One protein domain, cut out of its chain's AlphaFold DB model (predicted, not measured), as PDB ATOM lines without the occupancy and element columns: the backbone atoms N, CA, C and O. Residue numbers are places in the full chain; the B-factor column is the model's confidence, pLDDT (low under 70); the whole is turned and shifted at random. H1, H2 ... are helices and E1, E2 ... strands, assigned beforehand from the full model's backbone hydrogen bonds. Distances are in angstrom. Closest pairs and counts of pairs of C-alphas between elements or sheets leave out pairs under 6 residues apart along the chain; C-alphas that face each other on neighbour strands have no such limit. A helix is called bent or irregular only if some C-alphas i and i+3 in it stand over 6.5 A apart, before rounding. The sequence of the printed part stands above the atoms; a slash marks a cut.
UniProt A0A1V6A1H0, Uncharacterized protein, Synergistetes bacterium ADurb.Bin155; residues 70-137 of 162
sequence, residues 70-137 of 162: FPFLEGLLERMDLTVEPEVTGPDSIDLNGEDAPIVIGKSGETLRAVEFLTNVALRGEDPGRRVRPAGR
ATOM      1  N   PHE A  70      43.212  42.242  12.062       85.25
ATOM      2  CA  PHE A  70      42.340  42.310  10.886       85.25
ATOM      3  C   PHE A  70      43.130  42.436   9.577       85.25
ATOM      4  O   PHE A  70      42.976  41.553   8.736       85.25
ATOM      5  N   PRO A  71      44.060  43.406   9.434       87.25
ATOM      6  CA  PRO A  71      44.921  43.496   8.255       87.25
ATOM      7  C   PRO A  71      45.652  42.195   7.906       87.25
ATOM      8  O   PRO A  71      45.763  41.836   6.734       87.25
ATOM      9  N   PHE A  72      46.149  41.467   8.912       89.56
ATOM     10  CA  PHE A  72      46.821  40.192   8.689       89.56
ATOM     11  C   PHE A  72      45.855  39.113   8.197       89.56
ATOM     12  O   PHE A  72      46.162  38.421   7.226       89.56
ATOM     13  N   LEU A  73      44.705  38.951   8.861       90.81
ATOM     14  CA  LEU A  73      43.705  37.951   8.482       90.81
ATOM     15  C   LEU A  73      43.148  38.224   7.084       90.81
ATOM     16  O   LEU A  73      43.135  37.316   6.260       90.81
ATOM     17  N   GLU A  74      42.757  39.463   6.799       90.50
ATOM     18  CA  GLU A  74      42.256  39.884   5.488       90.50
ATOM     19  C   GLU A  74      43.301  39.633   4.398       90.50
ATOM     20  O   GLU A  74      43.020  38.931   3.428       90.50
ATOM     21  N   GLY A  75      44.544  40.088   4.598       92.06
ATOM     22  CA  GLY A  75      45.618  39.886   3.625       92.06
ATOM     23  C   GLY A  75      46.015  38.417   3.432       92.06
ATOM     24  O   GLY A  75      46.449  38.029   2.346       92.06
ATOM     25  N   LEU A  76      45.879  37.572   4.459       93.38
ATOM     26  CA  LEU A  76      46.098  36.130   4.343       93.38
ATOM     27  C   LEU A  76      44.990  35.465   3.518       93.38
ATOM     28  O   LEU A  76      45.297  34.681   2.620       93.38
ATOM     29  N   LEU A  77      43.727  35.769   3.821       92.38
ATOM     30  CA  LEU A  77      42.554  35.184   3.165       92.38
ATOM     31  C   LEU A  77      42.450  35.631   1.702       92.38
ATOM     32  O   LEU A  77      42.203  34.800   0.830       92.38
ATOM     33  N   GLU A  78      42.768  36.893   1.414       92.69
ATOM     34  CA  GLU A  78      42.851  37.429   0.051       92.69
ATOM     35  C   GLU A  78      43.914  36.698  -0.785       92.69
ATOM     36  O   GLU A  78      43.656  36.298  -1.917       92.69
ATOM     37  N   ARG A  79      45.100  36.420  -0.223       94.88
ATOM     38  CA  ARG A  79      46.150  35.634  -0.912       94.88
ATOM     39  C   ARG A  79      45.760  34.180  -1.160       94.88
ATOM     40  O   ARG A  79      46.393  33.518  -1.984       94.88
ATOM     41  N   MET A  80      44.776  33.675  -0.423       92.75
ATOM     42  CA  MET A  80      44.181  32.358  -0.639       92.75
ATOM     43  C   MET A  80      43.019  32.396  -1.641       92.75
ATOM     44  O   MET A  80      42.470  31.334  -1.924       92.75
ATOM     45  N   ASP A  81      42.678  33.575  -2.178       94.88
ATOM     46  CA  ASP A  81      41.528  33.811  -3.059       94.88
ATOM     47  C   ASP A  81      40.196  33.417  -2.392       94.88
ATOM     48  O   ASP A  81      39.343  32.773  -2.996       94.88
ATOM     49  N   LEU A  82      40.049  33.742  -1.098       93.56
ATOM     50  CA  LEU A  82      38.865  33.419  -0.300       93.56
ATOM     51  C   LEU A  82      38.109  34.683   0.110       93.56
ATOM     52  O   LEU A  82      38.674  35.598   0.709       93.56
ATOM     53  N   THR A  83      36.800  34.684  -0.122       90.88
ATOM     54  CA  THR A  83      35.886  35.748   0.299       90.88
ATOM     55  C   THR A  83      35.377  35.461   1.710       90.88
ATOM     56  O   THR A  83      34.374  34.764   1.911       90.88
ATOM     57  N   VAL A  84      36.103  35.975   2.706       91.75
ATOM     58  CA  VAL A  84      35.809  35.787   4.131       91.75
ATOM     59  C   VAL A  84      35.951  37.108   4.882       91.75
ATOM     60  O   VAL A  84      36.969  37.782   4.777       91.75
ATOM     61  N   GLU A  85      34.940  37.441   5.678       87.25
ATOM     62  CA  GLU A  85      34.863  38.642   6.508       87.25
ATOM     63  C   GLU A  85      35.067  38.256   7.983       87.25
ATOM     64  O   GLU A  85      34.226  37.546   8.553       87.25
ATOM     65  N   PRO A  86      36.179  38.667   8.619       87.12
ATOM     66  CA  PRO A  86      36.377  38.471  10.048       87.12
ATOM     67  C   PRO A  86      35.493  39.438  10.857       87.12
ATOM     68  O   PRO A  86      35.364  40.610  10.517       87.12
ATOM     69  N   GLU A  87      34.911  38.978  11.962       83.06
ATOM     70  CA  GLU A  87      34.056  39.768  12.857       83.06
ATOM     71  C   GLU A  87      34.461  39.527  14.316       83.06
ATOM     72  O   GLU A  87      34.600  38.382  14.742       83.06
ATOM     73  N   VAL A  88      34.634  40.579  15.123       80.88
ATOM     74  CA  VAL A  88      34.939  40.386  16.550       80.88
ATOM     75  C   VAL A  88      33.703  39.898  17.296       80.88
ATOM     76  O   VAL A  88      32.677  40.574  17.326       80.88
ATOM     77  N   THR A  89      33.823  38.764  17.981       79.06
ATOM     78  CA  THR A  89      32.749  38.195  18.811       79.06
ATOM     79  C   THR A  89      33.084  38.159  20.300       79.06
ATOM     80  O   THR A  89      32.208  37.908  21.128       79.06
ATOM     81  N   GLY A  90      34.328  38.471  20.669       70.31
ATOM     82  CA  GLY A  90      34.770  38.603  22.054       70.31
ATOM     83  C   GLY A  90      36.161  39.236  22.166       70.31
ATOM     84  O   GLY A  90      36.778  39.528  21.147       70.31
ATOM     85  N   PRO A  91      36.685  39.423  23.392       67.25
ATOM     86  CA  PRO A  91      37.967  40.102  23.623       67.25
ATOM     87  C   PRO A  91      39.150  39.488  22.863       67.25
ATOM     88  O   PRO A  91      40.056  40.198  22.454       67.25
ATOM     89  N   ASP A  92      39.139  38.171  22.665       71.31
ATOM     90  CA  ASP A  92      40.174  37.411  21.958       71.31
ATOM     91  C   ASP A  92      39.607  36.564  20.803       71.31
ATOM     92  O   ASP A  92      40.310  35.717  20.248       71.31
ATOM     93  N   SER A  93      38.329  36.755  20.465       77.19
ATOM     94  CA  SER A  93      37.554  35.843  19.620       77.19
ATOM     95  C   SER A  93      37.074  36.538  18.349       77.19
ATOM     96  O   SER A  93      36.451  37.599  18.415       77.19
ATOM     97  N   ILE A  94      37.363  35.923  17.200       85.50
ATOM     98  CA  ILE A  94      37.013  36.429  15.866       85.50
ATOM     99  C   ILE A  94      36.214  35.357  15.134       85.50
ATOM    100  O   ILE A  94      36.741  34.273  14.903       85.50
ATOM    101  N   ASP A  95      34.982  35.645  14.736       87.19
ATOM    102  CA  ASP A  95      34.224  34.775  13.839       87.19
ATOM    103  C   ASP A  95      34.626  35.038  12.383       87.19
ATOM    104  O   ASP A  95      34.834  36.177  11.977       87.19
ATOM    105  N   LEU A  96      34.729  33.975  11.588       89.31
ATOM    106  CA  LEU A  96      34.928  34.067  10.142       89.31
ATOM    107  C   LEU A  96      33.597  33.829   9.422       89.31
ATOM    108  O   LEU A  96      33.024  32.737   9.515       89.31
ATOM    109  N   ASN A  97      33.125  34.839   8.695       86.75
ATOM    110  CA  ASN A  97      31.882  34.822   7.925       86.75
ATOM    111  C   ASN A  97      32.166  34.909   6.418       86.75
ATOM    112  O   ASN A  97      33.274  35.234   6.017       86.75
ATOM    113  N   GLY A  98      31.178  34.617   5.572       88.31
ATOM    114  CA  GLY A  98      31.312  34.707   4.109       88.31
ATOM    115  C   GLY A  98      31.102  33.377   3.385       88.31
ATOM    116  O   GLY A  98      30.920  32.329   4.013       88.31
ATOM    117  N   GLU A  99      31.093  33.433   2.053       89.88
ATOM    118  CA  GLU A  99      30.835  32.279   1.179       89.88
ATOM    119  C   GLU A  99      31.897  31.185   1.355       89.88
ATOM    120  O   GLU A  99      31.565  30.001   1.455       89.88
ATOM    121  N   ASP A 100      33.155  31.594   1.528       93.62
ATOM    122  CA  ASP A 100      34.304  30.694   1.628       93.62
ATOM    123  C   ASP A 100      34.683  30.322   3.069       93.62
ATOM    124  O   ASP A 100      35.611  29.539   3.302       93.62
ATOM    125  N   ALA A 101      33.938  30.800   4.071       90.62
ATOM    126  CA  ALA A 101      34.192  30.471   5.475       90.62
ATOM    127  C   ALA A 101      34.260  28.947   5.746       90.62
ATOM    128  O   ALA A 101      35.151  28.515   6.484       90.62
ATOM    129  N   PRO A 102      33.422  28.077   5.137       90.19
ATOM    130  CA  PRO A 102      33.545  26.625   5.299       90.19
ATOM    131  C   PRO A 102      34.892  26.044   4.838       90.19
ATOM    132  O   PRO A 102      35.334  25.032   5.390       90.19
ATOM    133  N   ILE A 103      35.553  26.671   3.858       90.31
ATOM    134  CA  ILE A 103      36.870  26.263   3.348       90.31
ATOM    135  C   ILE A 103      37.941  26.561   4.400       90.31
ATOM    136  O   ILE A 103      38.747  25.683   4.725       90.31
ATOM    137  N   VAL A 104      37.893  27.757   4.998       89.12
ATOM    138  CA  VAL A 104      38.805  28.166   6.080       89.12
ATOM    139  C   VAL A 104      38.579  27.351   7.350       89.12
ATOM    140  O   VAL A 104      39.532  26.994   8.036       89.12
ATOM    141  N   ILE A 105      37.332  26.994   7.663       87.69
ATOM    142  CA  ILE A 105      37.022  26.119   8.802       87.69
ATOM    143  C   ILE A 105      37.591  24.716   8.554       87.69
ATOM    144  O   ILE A 105      38.187  24.108   9.447       87.69
ATOM    145  N   GLY A 106      37.447  24.200   7.334       86.31
ATOM    146  CA  GLY A 106      37.920  22.878   6.949       86.31
ATOM    147  C   GLY A 106      37.143  21.734   7.614       86.31
ATOM    148  O   GLY A 106      36.394  21.892   8.579       86.31
ATOM    149  N   LYS A 107      37.342  20.511   7.111       79.88
ATOM    150  CA  LYS A 107      36.555  19.320   7.492       79.88
ATOM    151  C   LYS A 107      36.713  18.900   8.967       79.88
ATOM    152  O   LYS A 107      35.939  18.083   9.462       79.88
ATOM    153  N   SER A 108      37.722  19.418   9.671       82.31
ATOM    154  CA  SER A 108      38.017  19.111  11.084       82.31
ATOM    155  C   SER A 108      38.647  20.281  11.858       82.31
ATOM    156  O   SER A 108      39.205  20.069  12.934       82.31
ATOM    157  N   GLY A 109      38.570  21.512  11.342       83.75
ATOM    158  CA  GLY A 109      39.211  22.669  11.980       83.75
ATOM    159  C   GLY A 109      40.715  22.791  11.715       83.75
ATOM    160  O   GLY A 109      41.365  23.612  12.349       83.75
ATOM    161  N   GLU A 110      41.302  21.967  10.842       86.75
ATOM    162  CA  GLU A 110      42.756  21.962  10.606       86.75
ATOM    163  C   GLU A 110      43.238  23.249   9.932       86.75
ATOM    164  O   GLU A 110      44.187  23.865  10.411       86.75
ATOM    165  N   THR A 111      42.543  23.697   8.883       90.38
ATOM    166  CA  THR A 111      42.827  24.973   8.214       90.38
ATOM    167  C   THR A 111      42.646  26.144   9.179       90.38
ATOM    168  O   THR A 111      43.530  26.991   9.283       90.38
ATOM    169  N   LEU A 112      41.571  26.134   9.974       89.56
ATOM    170  CA  LEU A 112      41.310  27.162  10.983       89.56
ATOM    171  C   LEU A 112      42.439  27.246  12.015       89.56
ATOM    172  O   LEU A 112      42.909  28.335  12.327       89.56
ATOM    173  N   ARG A 113      42.931  26.096  12.495       88.19
ATOM    174  CA  ARG A 113      44.080  26.030  13.412       88.19
ATOM    175  C   ARG A 113      45.373  26.521  12.770       88.19
ATOM    176  O   ARG A 113      46.193  27.118  13.458       88.19
ATOM    177  N   ALA A 114      45.581  26.267  11.478       90.88
ATOM    178  CA  ALA A 114      46.744  26.781  10.761       90.88
ATOM    179  C   ALA A 114      46.685  28.310  10.634       90.88
ATOM    180  O   ALA A 114      47.672  28.980  10.928       90.88
ATOM    181  N   VAL A 115      45.521  28.865  10.283       91.31
ATOM    182  CA  VAL A 115      45.281  30.318  10.241       91.31
ATOM    183  C   VAL A 115      45.472  30.944  11.624       91.31
ATOM    184  O   VAL A 115      46.197  31.929  11.755       91.31
ATOM    185  N   GLU A 116      44.905  30.343  12.673       89.38
ATOM    186  CA  GLU A 116      45.104  30.756  14.068       89.38
ATOM    187  C   GLU A 116      46.589  30.764  14.445       89.38
ATOM    188  O   GLU A 116      47.090  31.728  15.026       89.38
ATOM    189  N   PHE A 117      47.314  29.698  14.105       89.25
ATOM    190  CA  PHE A 117      48.736  29.586  14.395       89.25
ATOM    191  C   PHE A 117      49.547  30.666  13.675       89.25
ATOM    192  O   PHE A 117      50.340  31.347  14.320       89.25
ATOM    193  N   LEU A 118      49.333  30.855  12.371       90.62
ATOM    194  CA  LEU A 118      50.042  31.861  11.579       90.62
ATOM    195  C   LEU A 118      49.778  33.275  12.098       90.62
ATOM    196  O   LEU A 118      50.727  34.036  12.269       90.62
ATOM    197  N   THR A 119      48.524  33.585  12.429       88.62
ATOM    198  CA  THR A 119      48.122  34.876  13.009       88.62
ATOM    199  C   THR A 119      48.849  35.132  14.325       88.62
ATOM    200  O   THR A 119      49.492  36.162  14.503       88.62
ATOM    201  N   ASN A 120      48.845  34.149  15.228       85.50
ATOM    202  CA  ASN A 120      49.531  34.262  16.513       85.50
ATOM    203  C   ASN A 120      51.062  34.330  16.382       85.50
ATOM    204  O   ASN A 120      51.716  34.938  17.223       85.50
ATOM    205  N   VAL A 121      51.657  33.693  15.370       87.00
ATOM    206  CA  VAL A 121      53.103  33.772  15.116       87.00
ATOM    207  C   VAL A 121      53.483  35.136  14.547       87.00
ATOM    208  O   VAL A 121      54.465  35.715  15.009       87.00
ATOM    209  N   ALA A 122      52.713  35.655  13.591       85.50
ATOM    210  CA  ALA A 122      52.969  36.945  12.960       85.50
ATOM    211  C   ALA A 122      52.847  38.111  13.954       85.50
ATOM    212  O   ALA A 122      53.694  38.998  13.963       85.50
ATOM    213  N   LEU A 123      51.846  38.066  14.838       81.81
ATOM    214  CA  LEU A 123      51.519  39.158  15.762       81.81
ATOM    215  C   LEU A 123      52.196  39.036  17.136       81.81
ATOM    216  O   LEU A 123      52.051  39.908  17.989       81.81
ATOM    217  N   ARG A 124      52.987  37.977  17.363       71.69
ATOM    218  CA  ARG A 124      53.728  37.744  18.620       71.69
ATOM    219  C   ARG A 124      54.647  38.913  19.006       71.69
ATOM    220  O   ARG A 124      54.961  39.057  20.186       71.69
ATOM    221  N   GLY A 125      55.120  39.687  18.029       60.12
ATOM    222  CA  GLY A 125      55.994  40.842  18.250       60.12
ATOM    223  C   GLY A 125      55.292  42.061  18.855       60.12
ATOM    224  O   GLY A 125      55.973  42.888  19.451       60.12
ATOM    225  N   GLU A 126      53.964  42.157  18.738       55.94
ATOM    226  CA  GLU A 126      53.195  43.339  19.154       55.94
ATOM    227  C   GLU A 126      52.666  43.246  20.597       55.94
ATOM    228  O   GLU A 126      52.559  44.262  21.275       55.94
ATOM    229  N   ASP A 127      52.410  42.036  21.115       51.84
ATOM    230  CA  ASP A 127      52.151  41.772  22.542       51.84
ATOM    231  C   ASP A 127      52.423  40.282  22.868       51.84
ATOM    232  O   ASP A 127      51.630  39.408  22.496       51.84
ATOM    233  N   PRO A 128      53.515  39.938  23.582       48.34
ATOM    234  CA  PRO A 128      53.920  38.549  23.831       48.34
ATOM    235  C   PRO A 128      52.918  37.698  24.634       48.34
ATOM    236  O   PRO A 128      53.079  36.473  24.697       48.34
ATOM    237  N   GLY A 129      51.936  38.320  25.299       49.38
ATOM    238  CA  GLY A 129      50.978  37.651  26.184       49.38
ATOM    239  C   GLY A 129      49.605  37.362  25.571       49.38
ATOM    240  O   GLY A 129      48.865  36.543  26.124       49.38
ATOM    241  N   ARG A 130      49.248  37.999  24.448       61.22
ATOM    242  CA  ARG A 130      47.901  37.913  23.860       61.22
ATOM    243  C   ARG A 130      47.807  36.836  22.782       61.22
ATOM    244  O   ARG A 130      48.751  36.578  22.041       61.22
ATOM    245  N   ARG A 131      46.657  36.161  22.730       62.09
ATOM    246  CA  ARG A 131      46.351  35.106  21.752       62.09
ATOM    247  C   ARG A 131      45.079  35.472  21.011       62.09
ATOM    248  O   ARG A 131      44.091  35.793  21.655       62.09
ATOM    249  N   VAL A 132      45.103  35.359  19.693       71.62
ATOM    250  CA  VAL A 132      43.940  35.501  18.816       71.62
ATOM    251  C   VAL A 132      43.325  34.122  18.593       71.62
ATOM    252  O   VAL A 132      44.058  33.178  18.288       71.62
ATOM    253  N   ARG A 133      41.998  33.999  18.726       74.12
ATOM    254  CA  ARG A 133      41.239  32.768  18.457       74.12
ATOM    255  C   ARG A 133      40.205  32.986  17.347       74.12
ATOM    256  O   ARG A 133      39.084  33.418  17.626       74.12
ATOM    257  N   PRO A 134      40.544  32.658  16.093       69.00
ATOM    258  CA  PRO A 134      39.570  32.563  15.019       69.00
ATOM    259  C   PRO A 134      38.619  31.381  15.260       69.00
ATOM    260  O   PRO A 134      39.048  30.256  15.522       69.00
ATOM    261  N   ALA A 135      37.321  31.619  15.143       72.38
ATOM    262  CA  ALA A 135      36.269  30.633  15.268       72.38
ATOM    263  C   ALA A 135      35.431  30.593  13.986       72.38
ATOM    264  O   ALA A 135      35.088  31.603  13.381       72.38
ATOM    265  N   GLY A 136      35.072  29.386  13.561       58.12
ATOM    266  CA  GLY A 136      33.977  29.211  12.619       58.12
ATOM    267  C   GLY A 136      32.677  29.103  13.390       58.12
ATOM    268  O   GLY A 136      32.602  28.301  14.330       58.12
ATOM    269  N   ARG A 137      31.622  29.810  12.974       47.28
ATOM    270  CA  ARG A 137      30.276  29.515  13.472       47.28
ATOM    271  C   ARG A 137      29.961  28.054  13.181       47.28
ATOM    272  O   ARG A 137      29.632  27.664  12.061       47.28
TER     273      ARG A 137
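This is residues 70 to 137 of the 162 residues of an uncharacterized protein of Synergistetes bacterium ADurb.Bin155 (UniProt A0A1V6A1H0). A small sheet of three strands has H1 and H2 on one face, while the long helix H3 runs past its edge strand E3 and only grazes it. The printed part has 68 residues, with three named helices and three named strands in the order H1 E1 E2 H2 H3 E3. The sheet is mixed, in the order E1 E2 E3; the class is mixed, helices and strands. The whole is compact, with a radius of gyration of the C-alphas of 11.3 A and spans of 32 by 23 by 20 A.

Start at H1, residues 70 to 79, on the sheet at a height over the sheet of 9.3 A. Next find the hairpin of E1, residues 85 to 90, and E2, residues 93 to 97, antiparallel, with N 87 and O 95 2.8 A apart. H2, residues 101 to 105, is on the same face as H1. H3, residues 110 to 125, touches H2 with residues 111 to 115 alone, C-alphas 105 and 112 being closest at 4.9 A. H3 and H1 only just touch, with 3 pairs of C-alphas within 8 A, closest Phe 72 and Thr 119 at 7.0 A, at a steep tilt of 49 degrees, opposite ways. E3, residues 133 to 136, is parallel to E2, with N 135 and O 94 2.7 A apart; E2, H2, H3 and E3 form a strand-helix-strand unit, two parallel neighbour strands with helices between, its crossover right-handed. Every O i to N i+4 pair is within hydrogen-bond range in H1 and H2, and 11 of 12 in H3.

Find C-alpha 70 at (42.340, 42.310, 10.886), where H1 begins its 14.1 A. E1 spans 15.5 A, E2 13.0 A and H2 6.2 A. H3 runs 24.3 A from C-alpha 110 at (42.756, 21.962, 10.606), and is irregular: C-alphas 122 and 125 are 7.2 A apart. E3 covers 10.0 A and ends at C-alpha 136, (33.977, 29.211, 12.619).

The two C-alphas farthest apart are those of Glu 99 and Pro 128, at 32.9 A. The printed part has no cut and no long link. The mean pLDDT of the printed part is 81.8, and it is under 70 at residue 91, residues 125 to 131, residue 134 and residues 136 to 137.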